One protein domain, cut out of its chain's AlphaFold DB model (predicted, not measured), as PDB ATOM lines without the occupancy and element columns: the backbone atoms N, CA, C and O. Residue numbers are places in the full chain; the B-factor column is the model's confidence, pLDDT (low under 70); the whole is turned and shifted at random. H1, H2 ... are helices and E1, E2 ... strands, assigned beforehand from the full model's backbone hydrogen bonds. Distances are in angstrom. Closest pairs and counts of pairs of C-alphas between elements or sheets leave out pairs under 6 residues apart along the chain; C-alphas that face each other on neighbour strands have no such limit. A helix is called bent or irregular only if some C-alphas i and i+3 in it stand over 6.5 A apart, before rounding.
ATOM      1  N   GLY A   6     164.741 169.565  95.724       70.38
ATOM      2  CA  GLY A   6     163.346 169.667  96.158       70.38
ATOM      3  C   GLY A   6     162.891 168.549  97.103       70.38
ATOM      4  O   GLY A   6     162.048 168.791  97.963       70.38
ATOM      5  N   GLU A   7     163.454 167.345  96.995       84.19
ATOM      6  CA  GLU A   7     163.112 166.206  97.858       84.19
ATOM      7  C   GLU A   7     163.650 166.409  99.277       84.19
ATOM      8  O   GLU A   7     162.915 166.219 100.243       84.19
ATOM      9  N   VAL A   8     164.892 166.891  99.405       86.31
ATOM     10  CA  VAL A   8     165.545 167.119 100.707       86.31
ATOM     11  C   VAL A   8     164.771 168.139 101.546       86.31
ATOM     12  O   VAL A   8     164.521 167.922 102.732       86.31
ATOM     13  N   LEU A   9     164.335 169.239 100.925       89.81
ATOM     14  CA  LEU A   9     163.534 170.257 101.604       89.81
ATOM     15  C   LEU A   9     162.150 169.731 102.012       89.81
ATOM     16  O   LEU A   9     161.650 170.082 103.081       89.81
ATOM     17  N   ASN A  10     161.529 168.895 101.179       92.00
ATOM     18  CA  ASN A  10     160.232 168.301 101.487       92.00
ATOM     19  C   ASN A  10     160.322 167.287 102.634       92.00
ATOM     20  O   ASN A  10     159.439 167.281 103.485       92.00
ATOM     21  N   TRP A  11     161.396 166.496 102.721       92.19
ATOM     22  CA  TRP A  11     161.631 165.629 103.879       92.19
ATOM     23  C   TRP A  11     161.826 166.426 105.166       92.19
ATOM     24  O   TRP A  11     161.251 166.069 106.189       92.19
ATOM     25  N   ALA A  12     162.574 167.533 105.124       93.38
ATOM     26  CA  ALA A  12     162.727 168.394 106.296       93.38
ATOM     27  C   ALA A  12     161.383 168.985 106.757       93.38
ATOM     28  O   ALA A  12     161.099 168.988 107.952       93.38
ATOM     29  N   ARG A  13     160.533 169.430 105.819       94.00
ATOM     30  CA  ARG A  13     159.159 169.871 106.127       94.00
ATOM     31  C   ARG A  13     158.332 168.766 106.755       94.00
ATOM     32  O   ARG A  13     157.708 169.003 107.775       94.00
ATOM     33  N   ASP A  14     158.344 167.568 106.182       95.38
ATOM     34  CA  ASP A  14     157.572 166.451 106.726       95.38
ATOM     35  C   ASP A  14     158.011 166.098 108.156       95.38
ATOM     36  O   ASP A  14     157.174 165.944 109.044       95.38
ATOM     37  N   LEU A  15     159.322 166.061 108.416       95.69
ATOM     38  CA  LEU A  15     159.859 165.812 109.755       95.69
ATOM     39  C   LEU A  15     159.396 166.867 110.773       95.69
ATOM     40  O   LEU A  15     159.030 166.519 111.895       95.69
ATOM     41  N   ILE A  16     159.402 168.145 110.391       94.81
ATOM     42  CA  ILE A  16     159.072 169.259 111.290       94.81
ATOM     43  C   ILE A  16     157.554 169.422 111.443       94.81
ATOM     44  O   ILE A  16     157.039 169.418 112.560       94.81
ATOM     45  N   ASP A  17     156.833 169.545 110.332       94.50
ATOM     46  CA  ASP A  17     155.424 169.939 110.311       94.50
ATOM     47  C   ASP A  17     154.496 168.739 110.574       94.50
ATOM     48  O   ASP A  17     153.510 168.862 111.310       94.50
ATOM     49  N   THR A  18     154.818 167.569 110.004       95.50
ATOM     50  CA  THR A  18     153.999 166.350 110.122       95.50
ATOM     51  C   THR A  18     154.422 165.509 111.323       95.50
ATOM     52  O   THR A  18     153.601 165.210 112.192       95.50
ATOM     53  N   GLN A  19     155.699 165.114 111.379       96.19
ATOM     54  CA  GLN A  19     156.211 164.179 112.389       96.19
ATOM     55  C   GLN A  19     156.575 164.864 113.710       96.19
ATOM     56  O   GLN A  19     156.669 164.188 114.733       96.19
ATOM     57  N   LYS A  20     156.726 166.197 113.704       94.75
ATOM     58  CA  LYS A  20     157.016 167.027 114.882       94.75
ATOM     59  C   LYS A  20     158.253 166.565 115.650       94.75
ATOM     60  O   LYS A  20     158.226 166.443 116.875       94.75
ATOM     61  N   VAL A  21     159.334 166.280 114.923       95.12
ATOM     62  CA  VAL A  21     160.598 165.855 115.535       95.12
ATOM     63  C   VAL A  21     161.198 166.956 116.414       95.12
ATOM     64  O   VAL A  21     161.128 168.141 116.091       95.12
ATOM     65  N   GLU A  22     161.840 166.564 117.514       93.62
ATOM     66  CA  GLU A  22     162.507 167.512 118.419       93.62
ATOM     67  C   GLU A  22     163.858 168.005 117.886       93.62
ATOM     68  O   GLU A  22     164.306 169.086 118.257       93.62
ATOM     69  N   ALA A  23     164.516 167.221 117.031       95.81
ATOM     70  CA  ALA A  23     165.782 167.560 116.391       95.81
ATOM     71  C   ALA A  23     165.987 166.724 115.119       95.81
ATOM     72  O   ALA A  23     165.376 165.667 114.951       95.81
ATOM     73  N   ILE A  24     166.887 167.182 114.249       96.25
ATOM     74  CA  ILE A  24     167.273 166.504 113.006       96.25
ATOM     75  C   ILE A  24     168.777 166.207 113.045       96.25
ATOM     76  O   ILE A  24     169.574 167.058 113.434       96.25
ATOM     77  N   ILE A  25     169.180 165.003 112.630       96.12
ATOM     78  CA  ILE A  25     170.587 164.634 112.415       96.12
ATOM     79  C   ILE A  25     170.831 164.529 110.908       96.12
ATOM     80  O   ILE A  25     170.053 163.902 110.192       96.12
ATOM     81  N   GLY A  26     171.922 165.135 110.438       91.88
ATOM     82  CA  GLY A  26     172.232 165.325 109.022       91.88
ATOM     83  C   GLY A  26     171.801 166.709 108.512       91.88
ATOM     84  O   GLY A  26     171.406 167.558 109.311       91.88
ATOM     85  N   PRO A  27     171.865 166.969 107.192       91.75
ATOM     86  CA  PRO A  27     172.453 166.140 106.131       91.75
ATOM     87  C   PRO A  27     173.976 165.946 106.228       91.75
ATOM     88  O   PRO A  27     174.638 166.544 107.078       91.75
ATOM     89  N   GLU A  28     174.528 165.119 105.335       88.06
ATOM     90  CA  GLU A  28     175.972 164.837 105.238       88.06
ATOM     91  C   GLU A  28     176.741 165.893 104.443       88.06
ATOM     92  O   GLU A  28     177.930 166.085 104.669       88.06
ATOM     93  N   THR A  29     176.085 166.599 103.516       87.75
ATOM     94  CA  THR A  29     176.746 167.616 102.689       87.75
ATOM     95  C   THR A  29     176.331 169.027 103.079       87.75
ATOM     96  O   THR A  29     175.217 169.276 103.560       87.75
ATOM     97  N   TRP A  30     177.222 169.995 102.842       88.25
ATOM     98  CA  TRP A  30     176.889 171.401 103.054       88.25
ATOM     99  C   TRP A  30     175.787 171.861 102.099       88.25
ATOM    100  O   TRP A  30     174.870 172.555 102.534       88.25
ATOM    101  N   LYS A  31     175.838 171.441 100.829       87.38
ATOM    102  CA  LYS A  31     174.783 171.710  99.845       87.38
ATOM    103  C   LYS A  31     173.389 171.358 100.374       87.38
ATOM    104  O   LYS A  31     172.498 172.199 100.331       87.38
ATOM    105  N   GLU A  32     173.204 170.150 100.897       90.06
ATOM    106  CA  GLU A  32     171.917 169.712 101.450       90.06
ATOM    107  C   GLU A  32     171.586 170.442 102.756       90.06
ATOM    108  O   GLU A  32     170.455 170.887 102.949       90.06
ATOM    109  N   THR A  33     172.576 170.628 103.634       92.25
ATOM    110  CA  THR A  33     172.402 171.355 104.903       92.25
ATOM    111  C   THR A  33     171.900 172.779 104.663       92.25
ATOM    112  O   THR A  33     170.958 173.225 105.315       92.25
ATOM    113  N   ALA A  34     172.479 173.487 103.691       91.25
ATOM    114  CA  ALA A  34     172.110 174.857 103.349       91.25
ATOM    115  C   ALA A  34     170.661 174.985 102.845       91.25
ATOM    116  O   ALA A  34     170.066 176.052 102.999       91.25
ATOM    117  N   LEU A  35     170.084 173.917 102.276       91.56
ATOM    118  CA  LEU A  35     168.687 173.895 101.831       91.56
ATOM    119  C   LEU A  35     167.704 173.802 103.002       91.56
ATOM    120  O   LEU A  35     166.640 174.415 102.953       91.56
ATOM    121  N   VAL A  36     168.046 173.051 104.053       93.88
ATOM    122  CA  VAL A  36     167.112 172.727 105.150       93.88
ATOM    123  C   VAL A  36     167.319 173.564 106.409       93.88
ATOM    124  O   VAL A  36     166.400 173.718 107.210       93.88
ATOM    125  N   VAL A  37     168.503 174.144 106.601       93.88
ATOM    126  CA  VAL A  37     168.847 174.854 107.841       93.88
ATOM    127  C   VAL A  37     167.933 176.052 108.122       93.88
ATOM    128  O   VAL A  37     167.633 176.346 109.280       93.88
ATOM    129  N   ASP A  38     167.440 176.719 107.074       93.25
ATOM    130  CA  ASP A  38     166.566 177.884 107.213       93.25
ATOM    131  C   ASP A  38     165.203 177.507 107.805       93.25
ATOM    132  O   ASP A  38     164.724 178.166 108.729       93.25
ATOM    133  N   ILE A  39     164.602 176.407 107.333       93.56
ATOM    134  CA  ILE A  39     163.326 175.926 107.875       93.56
ATOM    135  C   ILE A  39     163.486 175.346 109.284       93.56
ATOM    136  O   ILE A  39     162.632 175.597 110.133       93.56
ATOM    137  N   CYS A  40     164.596 174.657 109.563       93.25
ATOM    138  CA  CYS A  40     164.900 174.157 110.906       93.25
ATOM    139  C   CYS A  40     165.032 175.321 111.898       93.25
ATOM    140  O   CYS A  40     164.407 175.322 112.955       93.25
ATOM    141  N   SER A  41     165.769 176.368 111.510       92.69
ATOM    142  CA  SER A  41     165.976 177.556 112.346       92.69
ATOM    143  C   SER A  41     164.686 178.335 112.595       92.69
ATOM    144  O   SER A  41     164.460 178.787 113.714       92.69
ATOM    145  N   LYS A  42     163.814 178.468 111.585       93.00
ATOM    146  CA  LYS A  42     162.498 179.120 111.732       93.00
ATOM    147  C   LYS A  42     161.577 178.386 112.704       93.00
ATOM    148  O   LYS A  42     160.820 179.036 113.416       93.00
ATOM    149  N   ASN A  43     161.659 177.058 112.741       92.94
ATOM    150  CA  ASN A  43     160.857 176.219 113.631       92.94
ATOM    151  C   ASN A  43     161.540 175.914 114.968       92.94
ATOM    152  O   ASN A  43     160.990 175.170 115.774       92.94
ATOM    153  N   MET A  44     162.715 176.502 115.225       93.69
ATOM    154  CA  MET A  44     163.492 176.268 116.444       93.69
ATOM    155  C   MET A  44     163.848 174.787 116.665       93.69
ATOM    156  O   MET A  44     164.002 174.339 117.800       93.69
ATOM    157  N   THR A  45     163.990 174.026 115.578       95.25
ATOM    158  CA  THR A  45     164.374 172.612 115.590       95.25
ATOM    159  C   THR A  45     165.892 172.514 115.407       95.25
ATOM    160  O   THR A  45     166.381 172.856 114.325       95.25
ATOM    161  N   PRO A  46     166.666 172.064 116.417       96.00
ATOM    162  CA  PRO A  46     168.102 171.860 116.276       96.00
ATOM    163  C   PRO A  46     168.426 170.881 115.147       96.00
ATOM    164  O   PRO A  46     167.828 169.807 115.051       96.00
ATOM    165  N   ILE A  47     169.409 171.238 114.325       96.06
ATOM    166  CA  ILE A  47     169.941 170.390 113.260       96.06
ATOM    167  C   ILE A  47     171.422 170.111 113.510       96.06
ATOM    168  O   ILE A  47     172.239 171.027 113.546       96.06
ATOM    169  N   LEU A  48     171.770 168.835 113.685       96.94
ATOM    170  CA  LEU A  48     173.139 168.354 113.861       96.94
ATOM    171  C   LEU A  48     173.680 167.924 112.491       96.94
ATOM    172  O   LEU A  48     173.561 166.763 112.100       96.94
ATOM    173  N   SER A  49     174.250 168.873 111.750       95.44
ATOM    174  CA  SER A  49     174.784 168.655 110.404       95.44
ATOM    175  C   SER A  49     176.102 167.883 110.438       95.44
ATOM    176  O   SER A  49     177.027 168.235 111.175       95.44
ATOM    177  N   LEU A  50     176.196 166.861 109.586       93.44
ATOM    178  CA  LEU A  50     177.384 166.025 109.401       93.44
ATOM    179  C   LEU A  50     178.326 166.570 108.311       93.44
ATOM    180  O   LEU A  50     179.321 165.917 107.995       93.44
ATOM    181  N   ALA A  51     178.052 167.762 107.774       90.12
ATOM    182  CA  ALA A  51     178.885 168.414 106.770       90.12
ATOM    183  C   ALA A  51     180.268 168.815 107.313       90.12
ATOM    184  O   ALA A  51     180.396 169.353 108.410       90.12
ATOM    185  N   ASP A  52     181.305 168.602 106.507       79.31
ATOM    186  CA  ASP A  52     182.730 168.720 106.858       79.31
ATOM    187  C   ASP A  52     183.417 170.010 106.352       79.31
ATOM    188  O   ASP A  52     184.582 170.278 106.663       79.31
ATOM    189  N   ALA A  53     182.707 170.835 105.582       77.25
ATOM    190  CA  ALA A  53     183.246 172.021 104.912       77.25
ATOM    191  C   ALA A  53     182.318 173.241 105.030       77.25
ATOM    192  O   ALA A  53     182.118 173.996 104.078       77.25
ATOM    193  N   THR A  54     181.713 173.437 106.193       80.44
ATOM    194  CA  THR A  54     180.729 174.495 106.451       80.44
ATOM    195  C   THR A  54     181.355 175.907 106.479       80.44
ATOM    196  O   THR A  54     182.481 176.104 106.943       80.44
ATOM    197  N   PRO A  55     180.650 176.954 106.004       83.31
ATOM    198  CA  PRO A  55     181.124 178.330 106.120       83.31
ATOM    199  C   PRO A  55     181.161 178.815 107.566       83.31
ATOM    200  O   PRO A  55     180.223 178.588 108.332       83.31
ATOM    201  N   ASN A  56     182.178 179.605 107.911       82.69
ATOM    202  CA  ASN A  56     182.329 180.107 109.276       82.69
ATOM    203  C   ASN A  56     181.173 180.991 109.756       82.69
ATOM    204  O   ASN A  56     180.870 180.957 110.944       82.69
ATOM    205  N   TRP A  57     180.529 181.725 108.847       87.44
ATOM    206  CA  TRP A  57     179.396 182.611 109.132       87.44
ATOM    207  C   TRP A  57     178.063 181.873 109.347       87.44
ATOM    208  O   TRP A  57     177.087 182.488 109.771       87.44
ATOM    209  N   SER A  58     177.987 180.576 109.023       88.81
ATOM    210  CA  SER A  58     176.717 179.835 108.988       88.81
ATOM    211  C   SER A  58     176.043 179.746 110.358       88.81
ATOM    212  O   SER A  58     174.847 180.002 110.450       88.81
ATOM    213  N   THR A  59     176.803 179.482 111.422       87.88
ATOM    214  CA  THR A  59     176.273 179.381 112.794       87.88
ATOM    215  C   THR A  59     175.855 180.735 113.372       87.88
ATOM    216  O   THR A  59     174.966 180.802 114.215       87.88
ATOM    217  N   SER A  60     176.422 181.840 112.874       89.19
ATOM    218  CA  SER A  60     175.958 183.194 113.216       89.19
ATOM    219  C   SER A  60     174.626 183.534 112.547       89.19
ATOM    220  O   SER A  60     173.832 184.287 113.101       89.19
ATOM    221  N   LYS A  61     174.379 182.998 111.345       92.31
ATOM    222  CA  LYS A  61     173.123 183.201 110.615       92.31
ATOM    223  C   LYS A  61     172.005 182.291 111.128       92.31
ATOM    224  O   LYS A  61     170.851 182.711 111.164       92.31
ATOM    225  N   TRP A  62     172.341 181.055 111.486       93.81
ATOM    226  CA  TRP A  62     171.384 180.013 111.838       93.81
ATOM    227  C   TRP A  62     171.675 179.455 113.234       93.81
ATOM    228  O   TRP A  62     172.484 178.539 113.360       93.81
ATOM    229  N   PRO A  63     171.006 179.975 114.279       90.94
ATOM    230  CA  PRO A  63     171.310 179.637 115.671       90.94
ATOM    231  C   PRO A  63     170.899 178.218 116.083       90.94
ATOM    232  O   PRO A  63     171.239 177.795 117.179       90.94
ATOM    233  N   TYR A  64     170.162 177.492 115.236       94.31
ATOM    234  CA  TYR A  64     169.783 176.092 115.462       94.31
ATOM    235  C   TYR A  64     170.659 175.110 114.669       94.31
ATOM    236  O   TYR A  64     170.384 173.912 114.673       94.31
ATOM    237  N   LEU A  65     171.709 175.589 113.990       95.81
ATOM    238  CA  LEU A  65     172.665 174.753 113.266       95.81
ATOM    239  C   LEU A  65     173.831 174.351 114.167       95.81
ATOM    240  O   LEU A  65     174.687 175.167 114.485       95.81
ATOM    241  N   VAL A  66     173.937 173.061 114.466       95.56
ATOM    242  CA  VAL A  66     175.107 172.465 115.113       95.56
ATOM    243  C   VAL A  66     175.916 171.705 114.074       95.56
ATOM    244  O   VAL A  66     175.388 170.859 113.357       95.56
ATOM    245  N   GLN A  67     177.211 171.984 113.987       94.38
ATOM    246  CA  GLN A  67     178.120 171.265 113.096       94.38
ATOM    247  C   GLN A  67     178.789 170.149 113.892       94.38
ATOM    248  O   GLN A  67     179.670 170.419 114.706       94.38
ATOM    249  N   ILE A  68     178.337 168.910 113.687       93.88
ATOM    250  CA  ILE A  68     178.772 167.745 114.472       93.88
ATOM    251  C   ILE A  68     179.848 166.901 113.776       93.88
ATOM    252  O   ILE A  68     180.300 165.894 114.313       93.88
ATOM    253  N   SER A  69     180.295 167.340 112.601       91.38
ATOM    254  CA  SER A  69     181.513 166.858 111.955       91.38
ATOM    255  C   SER A  69     182.621 167.908 112.090       91.38
ATOM    256  O   SER A  69     182.358 169.094 111.872       91.38
ATOM    257  N   PRO A  70     183.869 167.511 112.403       87.75
ATOM    258  CA  PRO A  70     184.990 168.439 112.399       87.75
ATOM    259  C   PRO A  70     185.245 168.942 110.978       87.75
ATOM    260  O   PRO A  70     185.197 168.162 110.022       87.75
ATOM    261  N   ILE A 240     184.890 156.130 109.854       92.25
ATOM    262  CA  ILE A 240     184.694 157.416 110.545       92.25
ATOM    263  C   ILE A 240     183.264 157.962 110.414       92.25
ATOM    264  O   ILE A 240     182.741 158.541 111.362       92.25
ATOM    265  N   PHE A 241     182.601 157.765 109.271       92.31
ATOM    266  CA  PHE A 241     181.233 158.247 109.053       92.31
ATOM    267  C   PHE A 241     180.223 157.550 109.975       92.31
ATOM    268  O   PHE A 241     179.370 158.211 110.563       92.31
ATOM    269  N   ALA A 242     180.371 156.237 110.183       93.62
ATOM    270  CA  ALA A 242     179.543 155.488 111.125       93.62
ATOM    271  C   ALA A 242     179.812 155.922 112.576       93.62
ATOM    272  O   ALA A 242     178.872 156.102 113.349       93.62
ATOM    273  N   ALA A 243     181.083 156.155 112.927       94.50
ATOM    274  CA  ALA A 243     181.465 156.683 114.236       94.50
ATOM    275  C   ALA A 243     180.865 158.080 114.497       94.50
ATOM    276  O   ALA A 243     180.300 158.313 115.564       94.50
ATOM    277  N   ARG A 244     180.899 158.986 113.508       94.62
ATOM    278  CA  ARG A 244     180.284 160.324 113.601       94.62
ATOM    279  C   ARG A 244     178.765 160.257 113.739       94.62
ATOM    280  O   ARG A 244     178.203 160.967 114.566       94.62
ATOM    281  N   ALA A 245     178.096 159.386 112.984       95.25
ATOM    282  CA  ALA A 245     176.652 159.186 113.114       95.25
ATOM    283  C   ALA A 245     176.269 158.657 114.511       95.25
ATOM    284  O   ALA A 245     175.291 159.115 115.113       95.25
ATOM    285  N   TYR A 246     177.067 157.733 115.056       95.81
ATOM    286  CA  TYR A 246     176.896 157.238 116.422       95.81
ATOM    287  C   TYR A 246     177.083 158.353 117.456       95.81
ATOM    288  O   TYR A 246     176.224 158.534 118.320       95.81
ATOM    289  N   ASP A 247     178.156 159.138 117.350       96.19
ATOM    290  CA  ASP A 247     178.420 160.246 118.269       96.19
ATOM    291  C   ASP A 247     177.367 161.352 118.168       96.19
ATOM    292  O   ASP A 247     176.968 161.903 119.195       96.19
ATOM    293  N   ALA A 248     176.852 161.635 116.970       97.12
ATOM    294  CA  ALA A 248     175.763 162.586 116.775       97.12
ATOM    295  C   ALA A 248     174.478 162.132 117.475       97.12
ATOM    296  O   ALA A 248     173.868 162.886 118.236       97.12
ATOM    297  N   THR A 249     174.123 160.859 117.301       96.69
ATOM    298  CA  THR A 249     172.973 160.243 117.973       96.69
ATOM    299  C   THR A 249     173.158 160.237 119.490       96.69
ATOM    300  O   THR A 249     172.244 160.584 120.238       96.69
ATOM    301  N   ARG A 250     174.361 159.893 119.966       96.06
ATOM    302  CA  ARG A 250     174.704 159.876 121.391       96.06
ATOM    303  C   ARG A 250     174.659 161.272 122.007       96.06
ATOM    304  O   ARG A 250     174.154 161.416 123.116       96.06
ATOM    305  N   THR A 251     175.132 162.289 121.291       97.19
ATOM    306  CA  THR A 251     175.058 163.699 121.706       97.19
ATOM    307  C   THR A 251     173.608 164.118 121.917       97.19
ATOM    308  O   THR A 251     173.262 164.662 122.967       97.19
ATOM    309  N   LEU A 252     172.732 163.806 120.958       96.06
ATOM    310  CA  LEU A 252     171.313 164.125 121.071       96.06
ATOM    311  C   LEU A 252     170.648 163.364 122.229       96.06
ATOM    312  O   LEU A 252     169.965 163.973 123.050       96.06
ATOM    313  N   ALA A 253     170.912 162.060 122.356       95.25
ATOM    314  CA  ALA A 253     170.361 161.232 123.426       95.25
ATOM    315  C   ALA A 253     170.778 161.723 124.824       95.25
ATOM    316  O   ALA A 253     169.938 161.843 125.715       95.25
ATOM    317  N   LEU A 254     172.057 162.060 125.023       94.75
ATOM    318  CA  LEU A 254     172.544 162.630 126.284       94.75
ATOM    319  C   LEU A 254     171.865 163.968 126.598       94.75
ATOM    320  O   LEU A 254     171.467 164.199 127.740       94.75
ATOM    321  N   SER A 255     171.673 164.807 125.580       93.56
ATOM    322  CA  SER A 255     170.974 166.090 125.714       93.56
ATOM    323  C   SER A 255     169.516 165.895 126.140       93.56
ATOM    324  O   SER A 255     169.045 166.591 127.036       93.56
ATOM    325  N   MET A 256     168.833 164.895 125.573       91.25
ATOM    326  CA  MET A 256     167.454 164.533 125.921       91.25
ATOM    327  C   MET A 256     167.324 163.922 127.327       91.25
ATOM    328  O   MET A 256     166.322 164.146 128.006       91.25
ATOM    329  N   ILE A 257     168.334 163.204 127.822       88.81
ATOM    330  CA  ILE A 257     168.333 162.658 129.192       88.81
ATOM    331  C   ILE A 257     168.517 163.776 130.232       88.81
ATOM    332  O   ILE A 257     167.854 163.785 131.273       88.81
ATOM    333  N   GLN A 258     169.375 164.759 129.936       80.56
ATOM    334  CA  GLN A 258     169.615 165.918 130.807       80.56
ATOM    335  C   GLN A 258     168.379 166.825 130.969       80.56
ATOM    336  O   GLN A 258     168.325 167.648 131.886       80.56
ATOM    337  N   THR A 259     167.358 166.660 130.122       60.94
ATOM    338  CA  THR A 259     166.118 167.457 130.109       60.94
ATOM    339  C   THR A 259     165.259 167.334 131.366       60.94
ATOM    340  O   THR A 259     164.343 168.125 131.553       60.94
ATOM    341  N   THR A 260     165.580 166.410 132.269       55.59
ATOM    342  CA  THR A 260     164.790 166.147 133.479       55.59
ATOM    343  C   THR A 260     165.124 167.045 134.681       55.59
ATOM    344  O   THR A 260     164.317 167.110 135.603       55.59
ATOM    345  N   ASN A 261     166.249 167.784 134.683       53.31
ATOM    346  CA  ASN A 261     166.786 168.366 135.931       53.31
ATOM    347  C   ASN A 261     166.861 169.907 136.033       53.31
ATOM    348  O   ASN A 261     167.090 170.411 137.131       53.31
ATOM    349  N   LYS A 262     166.661 170.686 134.955       58.16
ATOM    350  CA  LYS A 262     166.664 172.171 135.011       58.16
ATOM    351  C   LYS A 262     165.629 172.775 134.053       58.16
ATOM    352  O   LYS A 262     165.711 172.546 132.849       58.16
ATOM    353  N   LYS A 263     164.676 173.547 134.592       61.03
ATOM    354  CA  LYS A 263     163.521 174.120 133.866       61.03
ATOM    355  C   LYS A 263     163.866 175.218 132.842       61.03
ATOM    356  O   LYS A 263     163.017 175.509 132.010       61.03
ATOM    357  N   ASP A 264     165.096 175.741 132.838       68.00
ATOM    358  CA  ASP A 264     165.463 176.940 132.059       68.00
ATOM    359  C   ASP A 264     166.409 176.680 130.866       68.00
ATOM    360  O   ASP A 264     166.929 177.624 130.284       68.00
ATOM    361  N   GLN A 265     166.677 175.418 130.499       77.75
ATOM    362  CA  GLN A 265     167.602 175.083 129.398       77.75
ATOM    363  C   GLN A 265     166.887 174.430 128.215       77.75
ATOM    364  O   GLN A 265     166.259 173.374 128.376       77.75
ATOM    365  N   THR A 266     167.052 175.003 127.020       89.50
ATOM    366  CA  THR A 266     166.537 174.434 125.765       89.50
ATOM    367  C   THR A 266     167.305 173.165 125.376       89.50
ATOM    368  O   THR A 266     168.379 172.875 125.911       89.50
ATOM    369  N   LEU A 267     166.762 172.374 124.442       91.88
ATOM    370  CA  LEU A 267     167.484 171.224 123.881       91.88
ATOM    371  C   LEU A 267     168.786 171.668 123.191       91.88
ATOM    372  O   LEU A 267     169.812 171.011 123.347       91.88
ATOM    373  N   MET A 268     168.757 172.811 122.500       93.12
ATOM    374  CA  MET A 268     169.925 173.406 121.846       93.12
ATOM    375  C   MET A 268     171.045 173.712 122.851       93.12
ATOM    376  O   MET A 268     172.189 173.319 122.628       93.12
ATOM    377  N   ASP A 269     170.718 174.330 123.991       92.12
ATOM    378  CA  ASP A 269     171.707 174.636 125.035       92.12
ATOM    379  C   ASP A 269     172.378 173.360 125.551       92.12
ATOM    380  O   ASP A 269     173.595 173.299 125.713       92.12
ATOM    381  N   LYS A 270     171.584 172.308 125.774       92.88
ATOM    382  CA  LYS A 270     172.084 171.011 126.246       92.88
ATOM    383  C   LYS A 270     172.983 170.339 125.214       92.88
ATOM    384  O   LYS A 270     174.025 169.817 125.598       92.88
ATOM    385  N   ILE A 271     172.631 170.404 123.925       95.31
ATOM    386  CA  ILE A 271     173.481 169.905 122.834       95.31
ATOM    387  C   ILE A 271     174.859 170.569 122.903       95.31
ATOM    388  O   ILE A 271     175.867 169.866 122.960       95.31
ATOM    389  N   LEU A 272     174.900 171.899 122.993       94.94
ATOM    390  CA  LEU A 272     176.142 172.675 123.018       94.94
ATOM    391  C   LEU A 272     176.976 172.473 124.293       94.94
ATOM    392  O   LEU A 272     178.197 172.603 124.249       94.94
ATOM    393  N   LEU A 273     176.344 172.115 125.414       94.12
ATOM    394  CA  LEU A 273     177.023 171.820 126.681       94.12
ATOM    395  C   LEU A 273     177.671 170.425 126.734       94.12
ATOM    396  O   LEU A 273     178.350 170.114 127.717       94.12
ATOM    397  N   ASN A 274     177.484 169.572 125.721       94.44
ATOM    398  CA  ASN A 274     178.121 168.257 125.705       94.44
ATOM    399  C   ASN A 274     179.651 168.379 125.686       94.44
ATOM    400  O   ASN A 274     180.241 169.128 124.908       94.44
ATOM    401  N   ASN A 275     180.287 167.597 126.558       95.62
ATOM    402  CA  ASN A 275     181.734 167.470 126.650       95.62
ATOM    403  C   ASN A 275     182.082 166.029 127.032       95.62
ATOM    404  O   ASN A 275     182.013 165.655 128.204       95.62
ATOM    405  N   PHE A 276     182.385 165.197 126.040       94.19
ATOM    406  CA  PHE A 276     182.741 163.795 126.259       94.19
ATOM    407  C   PHE A 276     183.664 163.272 125.158       94.19
ATOM    408  O   PHE A 276     183.718 163.831 124.069       94.19
ATOM    409  N   ASN A 277     184.363 162.166 125.409       93.62
ATOM    410  CA  ASN A 277     185.108 161.464 124.362       93.62
ATOM    411  C   ASN A 277     184.164 160.504 123.625       93.62
ATOM    412  O   ASN A 277     183.599 159.598 124.242       93.62
ATOM    413  N   GLY A 278     183.920 160.776 122.345       93.56
ATOM    414  CA  GLY A 278     183.161 159.928 121.432       93.56
ATOM    415  C   GLY A 278     184.061 158.963 120.661       93.56
ATOM    416  O   GLY A 278     185.279 158.944 120.844       93.56
ATOM    417  N   LEU A 279     183.456 158.173 119.778       94.62
ATOM    418  CA  LEU A 279     184.166 157.234 118.902       94.62
ATOM    419  C   LEU A 279     185.018 157.945 117.844       94.62
ATOM    420  O   LEU A 279     186.097 157.483 117.493       94.62
ATOM    421  N   SER A 280     184.525 159.068 117.328       92.94
ATOM    422  CA  SER A 280     185.163 159.877 116.287       92.94
ATOM    423  C   SER A 280     186.106 160.952 116.839       92.94
ATOM    424  O   SER A 280     186.718 161.685 116.065       92.94
ATOM    425  N   GLY A 281     186.243 161.043 118.166       91.50
ATOM    426  CA  GLY A 281     187.062 162.036 118.854       91.50
ATOM    427  C   GLY A 281     186.319 162.729 119.994       91.50
ATOM    428  O   GLY A 281     185.237 162.319 120.413       91.50
ATOM    429  N   LYS A 282     186.918 163.791 120.536       93.00
ATOM    430  CA  LYS A 282     186.301 164.583 121.604       93.00
ATOM    431  C   LYS A 282     185.108 165.368 121.056       93.00
ATOM    432  O   LYS A 282     185.251 166.137 120.111       93.00
ATOM    433  N   ILE A 283     183.952 165.209 121.693       95.62
ATOM    434  CA  ILE A 283     182.745 165.978 121.420       95.62
ATOM    435  C   ILE A 283     182.721 167.182 122.343       95.62
ATOM    436  O   ILE A 283     182.468 167.046 123.539       95.62
ATOM    437  N   HIS A 284     183.024 168.343 121.778       95.81
ATOM    438  CA  HIS A 284     182.948 169.643 122.426       95.81
ATOM    439  C   HIS A 284     182.640 170.705 121.371       95.81
ATOM    440  O   HIS A 284     183.177 170.637 120.263       95.81
ATOM    441  N   PHE A 285     181.763 171.653 121.708       94.12
ATOM    442  CA  PHE A 285     181.297 172.672 120.775       94.12
ATOM    443  C   PHE A 285     181.775 174.065 121.179       94.12
ATOM    444  O   PHE A 285     181.521 174.516 122.294       94.12
ATOM    445  N   THR A 286     182.367 174.773 120.220       91.25
ATOM    446  CA  THR A 286     182.664 176.207 120.298       91.25
ATOM    447  C   THR A 286     181.918 176.906 119.163       91.25
ATOM    448  O   THR A 286     182.024 176.498 118.008       91.25
ATOM    449  N   ASP A 287     181.112 177.926 119.465       90.12
ATOM    450  CA  ASP A 287     180.297 178.654 118.472       90.12
ATOM    451  C   ASP A 287     179.413 177.746 117.588       90.12
ATOM    452  O   ASP A 287     179.271 177.972 116.380       90.12
ATOM    453  N   GLN A 288     178.819 176.711 118.203       94.00
ATOM    454  CA  GLN A 288     178.008 175.659 117.561       94.00
ATOM    455  C   GLN A 288     178.785 174.739 116.600       94.00
ATOM    456  O   GLN A 288     178.185 174.000 115.817       94.00
ATOM    457  N   LYS A 289     180.120 174.752 116.661       93.12
ATOM    458  CA  LYS A 289     180.996 173.921 115.831       93.12
ATOM    459  C   LYS A 289     181.769 172.948 116.692       93.12
ATOM    460  O   LYS A 289     182.302 173.342 117.726       93.12
ATOM    461  N   LEU A 290     181.847 171.700 116.249       93.12
ATOM    462  CA  LEU A 290     182.745 170.731 116.855       93.12
ATOM    463  C   LEU A 290     184.192 171.227 116.755       93.12
ATOM    464  O   LEU A 290     184.592 171.784 115.725       93.12
ATOM    465  N   ASP A 291     184.979 170.989 117.801       90.56
ATOM    466  CA  ASP A 291     186.414 171.254 117.760       90.56
ATOM    467  C   ASP A 291     187.063 170.566 116.533       90.56
ATOM    468  O   ASP A 291     186.774 169.404 116.228       90.56
TER     469      ASP A 291
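What this domain is: This is residues 6 to 70 and 240 to 291 of the 429 residues of the protein "ANF_receptor domain-containing protein" of Vigna angularis var. angularis (UniProt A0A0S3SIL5). A small pair of side-by-side strands, E1 and E2, lies in the middle of a rounded body; H2 packs on it on one side with H1 beyond, while on the other side lie H4, H5 and, farther out, the strand hairpin of E3 and E4. The loop at residues 260 to 265, of which 260 belongs to H4, sticks out. The 117 printed residues hold five named helices and four named strands, in the order H1 H2 E1 H3 E2 H4 H5 E3 E4; the class is mostly helix. E1 and E2 make a parallel sheet, E3 and E4 an antiparallel one. The whole is compact, with a radius of gyration of the C-alphas of 13.4 A and spans of 36 by 32 by 26 A.

Where its parts are: H1, residues 6 to 18, begins with C-alpha 6 at (163.346, 169.667, 96.158) and is 17.1 A long. H2, residues 30 to 42, measures 18.5 A; it is irregular, C-alphas 35 and 38 being 7.0 A apart. E1 is residues 47 to 49, H3 58 to 61 and E2 65 to 67. H4, residues 240 to 260, is 31.6 A long from C-alpha 240 at (184.694, 157.416, 110.545); it is only just irregular, C-alphas 257 and 260 being 6.6 A apart. H5 is residues 267 to 272 and E3 275 to 277. E4, residues 282 to 286, is 12.2 A long and ends with C-alpha 286 at (182.664, 176.207, 120.298).

How they stand to each other: H1 and H2 touch at a shallow tilt of 29 degrees, the same way; their closest C-alphas are those of Leu 9 and Val 36, 5.6 A apart. The closest C-alphas of H2 and E1 are those of Thr 33 and Ser 49, at 6.6 A. E1, H3 and E2 form a strand-helix-strand unit, two parallel neighbours with a helix between, its crossover right-handed; N 49 and O 66 are 2.8 A apart. Residues 24 to 25 pair with residues 47 to 48 of E1, parallel. H4 touches H5 with residues 251 to 259 alone, at a steep tilt of 53 degrees, opposite ways; the closest C-alphas, of Ser 255 and Lys 270, are 5.1 A apart. In the hairpin of E3 and E4, N 283 and O 276 are 2.8 A apart. Every O i to N i+4 pair is within hydrogen-bond range in H1 and H5, with 6 of 9 in H2 and 15 of 17 in H4; H3 is too short for such a pair.

The domain as a whole: The C-alphas farthest apart, of Gly 6 and Asn 261, are 39.9 A apart. Residues 71 to 239 are not printed; C-alphas 70 and 240 are 11.2 A apart across the cut. The link from H1 to H2 is long, with 11 residues. The mean pLDDT of the printed part is 90.4, and residues 259 to 264 are under 70.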